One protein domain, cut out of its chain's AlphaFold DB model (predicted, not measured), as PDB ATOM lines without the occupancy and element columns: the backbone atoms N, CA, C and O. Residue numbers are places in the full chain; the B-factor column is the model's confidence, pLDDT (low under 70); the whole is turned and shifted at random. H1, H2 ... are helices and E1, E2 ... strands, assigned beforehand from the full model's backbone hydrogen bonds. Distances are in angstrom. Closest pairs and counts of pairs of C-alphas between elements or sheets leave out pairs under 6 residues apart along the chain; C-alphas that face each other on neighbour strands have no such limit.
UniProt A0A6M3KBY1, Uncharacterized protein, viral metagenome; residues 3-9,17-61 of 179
ATOM      1  N   VAL A   3     -39.946 -25.039 -30.446       75.75
ATOM      2  CA  VAL A   3     -38.567 -24.663 -30.099       75.75
ATOM      3  C   VAL A   3     -37.653 -25.876 -30.121       75.75
ATOM      4  O   VAL A   3     -37.971 -26.931 -29.568       75.75
ATOM      5  N   LYS A   4     -36.491 -25.703 -30.749       75.38
ATOM      6  CA  LYS A   4     -35.391 -26.660 -30.727       75.38
ATOM      7  C   LYS A   4     -34.456 -26.317 -29.581       75.38
ATOM      8  O   LYS A   4     -33.888 -25.222 -29.537       75.38
ATOM      9  N   CYS A   5     -34.268 -27.272 -28.681       67.44
ATOM     10  CA  CYS A   5     -33.419 -27.103 -27.510       67.44
ATOM     11  C   CYS A   5     -32.024 -27.678 -27.780       67.44
ATOM     12  O   CYS A   5     -31.886 -28.861 -28.106       67.44
ATOM     13  N   LYS A   6     -30.974 -26.864 -27.623       60.50
ATOM     14  CA  LYS A   6     -29.587 -27.349 -27.664       60.50
ATOM     15  C   LYS A   6     -29.206 -27.849 -26.267       60.50
ATOM     16  O   LYS A   6     -29.014 -27.061 -25.350       60.50
ATOM     17  N   SER A   7     -29.153 -29.168 -26.088       56.12
ATOM     18  CA  SER A   7     -28.819 -29.795 -24.800       56.12
ATOM     19  C   SER A   7     -27.310 -29.725 -24.532       56.12
ATOM     20  O   SER A   7     -26.527 -30.378 -25.222       56.12
ATOM     21  N   THR A   8     -26.902 -28.967 -23.509       53.22
ATOM     22  CA  THR A   8     -25.604 -29.121 -22.831       53.22
ATOM     23  C   THR A   8     -25.850 -29.650 -21.417       53.22
ATOM     24  O   THR A   8     -26.781 -29.226 -20.745       53.22
ATOM     25  N   ARG A   9     -25.046 -30.639 -21.015       46.81
ATOM     26  CA  ARG A   9     -25.259 -31.594 -19.912       46.81
ATOM     27  C   ARG A   9     -25.898 -31.040 -18.609       46.81
ATOM     28  O   ARG A   9     -25.387 -30.103 -18.014       46.81
ATOM     29  N   ARG A  17     -31.557 -36.360 -24.319       51.91
ATOM     30  CA  ARG A  17     -30.516 -36.662 -25.317       51.91
ATOM     31  C   ARG A  17     -31.006 -36.297 -26.723       51.91
ATOM     32  O   ARG A  17     -32.123 -36.632 -27.088       51.91
ATOM     33  N   ARG A  18     -30.092 -35.706 -27.508       57.50
ATOM     34  CA  ARG A  18     -30.234 -35.255 -28.913       57.50
ATOM     35  C   ARG A  18     -31.233 -34.100 -29.113       57.50
ATOM     36  O   ARG A  18     -32.029 -33.790 -28.240       57.50
ATOM     37  N   GLY A  19     -31.074 -33.359 -30.214       61.44
ATOM     38  CA  GLY A  19     -31.772 -32.092 -30.479       61.44
ATOM     39  C   GLY A  19     -33.258 -32.269 -30.785       61.44
ATOM     40  O   GLY A  19     -33.632 -32.259 -31.953       61.44
ATOM     41  N   VAL A  20     -34.070 -32.413 -29.737       68.06
ATOM     42  CA  VAL A  20     -35.525 -32.610 -29.798       68.06
ATOM     43  C   VAL A  20     -36.263 -31.287 -30.030       68.06
ATOM     44  O   VAL A  20     -35.855 -30.228 -29.536       68.06
ATOM     45  N   VAL A  21     -37.366 -31.372 -30.773       73.56
ATOM     46  CA  VAL A  21     -38.329 -30.288 -30.977       73.56
ATOM     47  C   VAL A  21     -39.481 -30.445 -29.987       73.56
ATOM     48  O   VAL A  21     -40.102 -31.502 -29.926       73.56
ATOM     49  N   TYR A  22     -39.778 -29.393 -29.224       75.44
ATOM     50  CA  TYR A  22     -40.919 -29.367 -28.305       75.44
ATOM     51  C   TYR A  22     -42.047 -28.523 -28.874       75.44
ATOM     52  O   TYR A  22     -41.803 -27.424 -29.378       75.44
ATOM     53  N   ASN A  23     -43.278 -29.018 -28.735       78.38
ATOM     54  CA  ASN A  23     -44.472 -28.216 -28.944       78.38
ATOM     55  C   ASN A  23     -44.829 -27.516 -27.631       78.38
ATOM     56  O   ASN A  23     -45.058 -28.179 -26.618       78.38
ATOM     57  N   LEU A  24     -44.824 -26.189 -27.643       79.00
ATOM     58  CA  LEU A  24     -45.194 -25.369 -26.498       79.00
ATOM     59  C   LEU A  24     -46.510 -24.651 -26.770       79.00
ATOM     60  O   LEU A  24     -46.766 -24.197 -27.887       79.00
ATOM     61  N   ASP A  25     -47.304 -24.540 -25.712       81.12
ATOM     62  CA  ASP A  25     -48.536 -23.767 -25.696       81.12
ATOM     63  C   ASP A  25     -48.224 -22.265 -25.625       81.12
ATOM     64  O   ASP A  25     -47.531 -21.798 -24.715       81.12
ATOM     65  N   ASP A  26     -48.747 -21.523 -26.598       72.62
ATOM     66  CA  ASP A  26     -48.508 -20.088 -26.768       72.62
ATOM     67  C   ASP A  26     -49.384 -19.238 -25.846       72.62
ATOM     68  O   ASP A  26     -49.083 -18.065 -25.610       72.62
ATOM     69  N   GLU A  27     -50.435 -19.833 -25.278       78.88
ATOM     70  CA  GLU A  27     -51.369 -19.163 -24.373       78.88
ATOM     71  C   GLU A  27     -50.867 -19.175 -22.917       78.88
ATOM     72  O   GLU A  27     -51.261 -18.347 -22.088       78.88
ATOM     73  N   SER A  28     -49.916 -20.057 -22.594       81.75
ATOM     74  CA  SER A  28     -49.348 -20.175 -21.252       81.75
ATOM     75  C   SER A  28     -48.302 -19.092 -20.963       81.75
ATOM     76  O   SER A  28     -47.122 -19.202 -21.312       81.75
ATOM     77  N   GLN A  29     -48.698 -18.059 -20.211       77.62
ATOM     78  CA  GLN A  29     -47.786 -16.981 -19.790       77.62
ATOM     79  C   GLN A  29     -46.558 -17.489 -19.015       77.62
ATOM     80  O   GLN A  29     -45.453 -16.962 -19.174       77.62
ATOM     81  N   LYS A  30     -46.727 -18.536 -18.196       78.38
ATOM     82  CA  LYS A  30     -45.621 -19.139 -17.436       78.38
ATOM     83  C   LYS A  30     -44.592 -19.766 -18.375       78.38
ATOM     84  O   LYS A  30     -43.404 -19.487 -18.221       78.38
ATOM     85  N   ALA A  31     -45.035 -20.534 -19.372       73.94
ATOM     86  CA  ALA A  31     -44.144 -21.130 -20.368       73.94
ATOM     87  C   ALA A  31     -43.415 -20.047 -21.179       73.94
ATOM     88  O   ALA A  31     -42.192 -20.084 -21.318       73.94
ATOM     89  N   MET A  32     -44.141 -19.017 -21.616       76.31
ATOM     90  CA  MET A  32     -43.579 -17.927 -22.415       76.31
ATOM     91  C   MET A  32     -42.531 -17.100 -21.663       76.31
ATOM     92  O   MET A  32     -41.547 -16.673 -22.271       76.31
ATOM     93  N   SER A  33     -42.685 -16.916 -20.348       79.00
ATOM     94  CA  SER A  33     -41.692 -16.207 -19.528       79.00
ATOM     95  C   SER A  33     -40.324 -16.906 -19.521       79.00
ATOM     96  O   SER A  33     -39.293 -16.251 -19.680       79.00
ATOM     97  N   VAL A  34     -40.321 -18.238 -19.427       76.88
ATOM     98  CA  VAL A  34     -39.106 -19.063 -19.406       76.88
ATOM     99  C   VAL A  34     -38.506 -19.176 -20.805       76.88
ATOM    100  O   VAL A  34     -37.300 -19.062 -20.986       76.88
ATOM    101  N   VAL A  35     -39.335 -19.344 -21.833       77.12
ATOM    102  CA  VAL A  35     -38.845 -19.456 -23.215       77.12
ATOM    103  C   VAL A  35     -38.244 -18.138 -23.698       77.12
ATOM    104  O   VAL A  35     -37.249 -18.144 -24.425       77.12
ATOM    105  N   LYS A  36     -38.804 -16.993 -23.294       79.56
ATOM    106  CA  LYS A  36     -38.298 -15.676 -23.704       79.56
ATOM    107  C   LYS A  36     -36.870 -15.434 -23.219       79.56
ATOM    108  O   LYS A  36     -36.077 -14.901 -23.986       79.56
ATOM    109  N   SER A  37     -36.520 -15.849 -22.002       79.88
ATOM    110  CA  SER A  37     -35.144 -15.716 -21.508       79.88
ATOM    111  C   SER A  37     -34.169 -16.651 -22.230       79.88
ATOM    112  O   SER A  37     -33.021 -16.279 -22.443       79.88
ATOM    113  N   LEU A  38     -34.630 -17.827 -22.666       75.94
ATOM    114  CA  LEU A  38     -33.798 -18.844 -23.327       75.94
ATOM    115  C   LEU A  38     -33.661 -18.659 -24.849       75.94
ATOM    116  O   LEU A  38     -32.761 -19.237 -25.462       75.94
ATOM    117  N   THR A  39     -34.545 -17.863 -25.455       78.12
ATOM    118  CA  THR A  39     -34.539 -17.524 -26.893       78.12
ATOM    119  C   THR A  39     -34.012 -16.114 -27.183       78.12
ATOM    120  O   THR A  39     -33.846 -15.760 -28.347       78.12
ATOM    121  N   ALA A  40     -33.751 -15.301 -26.155       77.44
ATOM    122  CA  ALA A  40     -33.199 -13.955 -26.303       77.44
ATOM    123  C   ALA A  40     -31.660 -13.957 -26.375       77.44
ATOM    124  O   ALA A  40     -31.000 -14.825 -25.808       77.44
ATOM    125  N   GLY A  41     -31.088 -12.940 -27.027       78.38
ATOM    126  CA  GLY A  41     -29.637 -12.739 -27.139       78.38
ATOM    127  C   GLY A  41     -29.063 -13.073 -28.520       78.38
ATOM    128  O   GLY A  41     -29.786 -13.472 -29.429       78.38
ATOM    129  N   LYS A  42     -27.751 -12.857 -28.683       72.12
ATOM    130  CA  LYS A  42     -27.026 -13.070 -29.949       72.12
ATOM    131  C   LYS A  42     -26.745 -14.557 -30.227       72.12
ATOM    132  O   LYS A  42     -26.731 -14.947 -31.387       72.12
ATOM    133  N   ASP A  43     -26.627 -15.366 -29.170       74.31
ATOM    134  CA  ASP A  43     -26.414 -16.820 -29.211       74.31
ATOM    135  C   ASP A  43     -27.422 -17.537 -28.288       74.31
ATOM    136  O   ASP A  43     -27.106 -17.854 -27.138       74.31
ATOM    137  N   PRO A  44     -28.672 -17.750 -28.738       76.62
ATOM    138  CA  PRO A  44     -29.722 -18.285 -27.881       76.62
ATOM    139  C   PRO A  44     -29.559 -19.792 -27.620       76.62
ATOM    140  O   PRO A  44     -29.149 -20.569 -28.491       76.62
ATOM    141  N   VAL A  45     -29.942 -20.217 -26.411       72.94
ATOM    142  CA  VAL A  45     -29.906 -21.625 -25.968       72.94
ATOM    143  C   VAL A  45     -30.989 -22.454 -26.674       72.94
ATOM    144  O   VAL A  45     -30.794 -23.637 -26.971       72.94
ATOM    145  N   MET A  46     -32.126 -21.826 -26.978       78.75
ATOM    146  CA  MET A  46     -33.228 -22.412 -27.741       78.75
ATOM    147  C   MET A  46     -33.496 -21.601 -29.007       78.75
ATOM    148  O   MET A  46     -33.447 -20.374 -28.990       78.75
ATOM    149  N   VAL A  47     -33.832 -22.283 -30.102       80.00
ATOM    150  CA  VAL A  47     -34.171 -21.639 -31.381       80.00
ATOM    151  C   VAL A  47     -35.634 -21.904 -31.701       80.00
ATOM    152  O   VAL A  47     -36.074 -23.052 -31.660       80.00
ATOM    153  N   LYS A  48     -36.389 -20.847 -32.011       82.50
ATOM    154  CA  LYS A  48     -37.778 -20.970 -32.468       82.50
ATOM    155  C   LYS A  48     -37.795 -21.515 -33.891       82.50
ATOM    156  O   LYS A  48     -37.058 -21.012 -34.735       82.50
ATOM    157  N   LEU A  49     -38.626 -22.516 -34.137       82.50
ATOM    158  CA  LEU A  49     -38.806 -23.118 -35.455       82.50
ATOM    159  C   LEU A  49     -40.200 -22.807 -35.995       82.50
ATOM    160  O   LEU A  49     -41.157 -22.671 -35.222       82.50
ATOM    161  N   SER A  50     -40.313 -22.713 -37.321       83.31
ATOM    162  CA  SER A  50     -41.618 -22.762 -37.973       83.31
ATOM    163  C   SER A  50     -42.216 -24.168 -37.835       83.31
ATOM    164  O   SER A  50     -41.524 -25.124 -37.482       83.31
ATOM    165  N   LYS A  51     -43.519 -24.307 -38.103       79.50
ATOM    166  CA  LYS A  51     -44.184 -25.617 -38.073       79.50
ATOM    167  C   LYS A  51     -43.555 -26.598 -39.073       79.50
ATOM    168  O   LYS A  51     -43.369 -27.757 -38.737       79.50
ATOM    169  N   GLN A  52     -43.180 -26.112 -40.253       80.56
ATOM    170  CA  GLN A  52     -42.587 -26.939 -41.299       80.56
ATOM    171  C   GLN A  52     -41.161 -27.376 -40.929       80.56
ATOM    172  O   GLN A  52     -40.857 -28.562 -40.966       80.56
ATOM    173  N   ASP A  53     -40.336 -26.457 -40.414       80.62
ATOM    174  CA  ASP A  53     -38.984 -26.799 -39.938       80.62
ATOM    175  C   ASP A  53     -39.011 -27.756 -38.735       80.62
ATOM    176  O   ASP A  53     -38.074 -28.525 -38.512       80.62
ATOM    177  N   ALA A  54     -40.064 -27.682 -37.915       76.06
ATOM    178  CA  ALA A  54     -40.282 -28.583 -36.790       76.06
ATOM    179  C   ALA A  54     -40.614 -30.009 -37.253       76.06
ATOM    180  O   ALA A  54     -40.082 -30.958 -36.679       76.06
ATOM    181  N   GLU A  55     -41.449 -30.152 -38.283       75.50
ATOM    182  CA  GLU A  55     -41.782 -31.441 -38.903       75.50
ATOM    183  C   GLU A  55     -40.545 -32.064 -39.573       75.50
ATOM    184  O   GLU A  55     -40.219 -33.221 -39.298       75.50
ATOM    185  N   ASP A  56     -39.772 -31.276 -40.327       75.62
ATOM    186  CA  ASP A  56     -38.522 -31.729 -40.955       75.62
ATOM    187  C   ASP A  56     -37.458 -32.128 -39.916       75.62
ATOM    188  O   ASP A  56     -36.773 -33.146 -40.050       75.62
ATOM    189  N   ALA A  57     -37.334 -31.363 -38.826       70.12
ATOM    190  CA  ALA A  57     -36.414 -31.688 -37.739       70.12
ATOM    191  C   ALA A  57     -36.848 -32.930 -36.940       70.12
ATOM    192  O   ALA A  57     -35.979 -33.658 -36.455       70.12
ATOM    193  N   ALA A  58     -38.155 -33.182 -36.811       65.44
ATOM    194  CA  ALA A  58     -38.690 -34.383 -36.172       65.44
ATOM    195  C   ALA A  58     -38.462 -35.640 -37.033       65.44
ATOM    196  O   ALA A  58     -38.106 -36.688 -36.496       65.44
ATOM    197  N   LEU A  59     -38.581 -35.521 -38.359       65.94
ATOM    198  CA  LEU A  59     -38.233 -36.586 -39.308       65.94
ATOM    199  C   LEU A  59     -36.727 -36.899 -39.292       65.94
ATOM    200  O   LEU A  59     -36.334 -38.062 -39.344       65.94
ATOM    201  N   ALA A  60     -35.879 -35.871 -39.169       63.88
ATOM    202  CA  ALA A  60     -34.429 -36.040 -39.052       63.88
ATOM    203  C   ALA A  60     -33.997 -36.649 -37.703       63.88
ATOM    204  O   ALA A  60     -32.950 -37.298 -37.623       63.88
ATOM    205  N   SER A  61     -34.784 -36.473 -36.635       59.69
ATOM    206  CA  SER A  61     -34.623 -37.233 -35.394       59.69
ATOM    207  C   SER A  61     -35.212 -38.634 -35.556       59.69
ATOM    208  O   SER A  61     -36.231 -38.964 -34.962       59.69
TER     209      SER A  61
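Overview. This is residues 3 to 9 and 17 to 61 of the 179 residues of an uncharacterized protein of viral metagenome (UniProt A0A6M3KBY1). A small sheet of three short strands, E1, E2 and E3, makes the middle of this domain, with a helix over each face: H2 covers one face along the strands, while H1 stands up from the opposite face. Residues 25 to 31, of which 29 to 31 belong to H1, stick out and stand free of the rest. You will find 52 residues printed, with named elements in the order E1, E2, H1, E3, H2; the class is mixed, helices and strands. The sheet's order is E2, E1, E3, all antiparallel. The whole is only just compact, close to loose, with a radius of gyration of the C-alphas of 11.4 A and spans of 29 by 26 by 20 A.

Arrangement. Start at E1, residues 3 to 5, the inner strand of the sheet. Beside it is the edge strand E2, residues 21 to 23, antiparallel at 138 degrees; look for N 3 and O 22, within hydrogen-bond range at 3.2 A. The other edge strand, E3, residues 46 to 49, is antiparallel to E1 at 146 degrees, with N 4 and O 47 within hydrogen-bond range at 2.8 A. Between E2 and E3 in the chain comes H1, residues 29 to 39. E2, H1 and E3 form a split strand-helix-strand unit, two strands of one sheet that are not neighbours, with a helix between them in the chain and E1 between them in the sheet, and its crossover is right-handed. H1 is on the sheet at a height of 10.9 A and stands up from it, its line rising 51 degrees out of the local plane; its closest C-alphas to E3 are Thr 39 and Met 46, 5.1 A apart. H2, residues 51 to 60, is on the opposite face, its height over the sheet 9.0 A. It lies over E1 and runs along the strands, at 17 degrees to E1 on the local plane; its closest C-alphas to E2 are Ala 54 and Val 21, 6.4 A apart. H1 and H2 are apart. Every O i to N i+4 pair is within hydrogen-bond range in H2, and 5 of 7 are in H1.

Along the chain. Find C-alpha 3 at (-38.567, -24.663, -30.099), where E1 begins, and C-alpha 21 at (-38.329, -30.288, -30.977), where E2 begins. H1 runs 15.0 A from C-alpha 29 to C-alpha 39. E3 runs 9.5 A from C-alpha 46 to C-alpha 49. H2 runs 14.3 A and ends at C-alpha 60, at (-34.429, -36.040, -39.052).

Size, cuts and confidence. The two C-alphas farthest apart are those of Gln 29 and Ala 60, 30.2 A. Residues 10 to 16 are not printed, and C-alphas 9 and 17 are 9.1 A apart across that cut. Of the links printed whole, E2 to H1 and E3 to H2 are tight and H1 to E3 is short. The model's mean pLDDT over the printed part is 73.1; look for values under 70 at residues 5 to 9, 17 to 20 and 58 to 61.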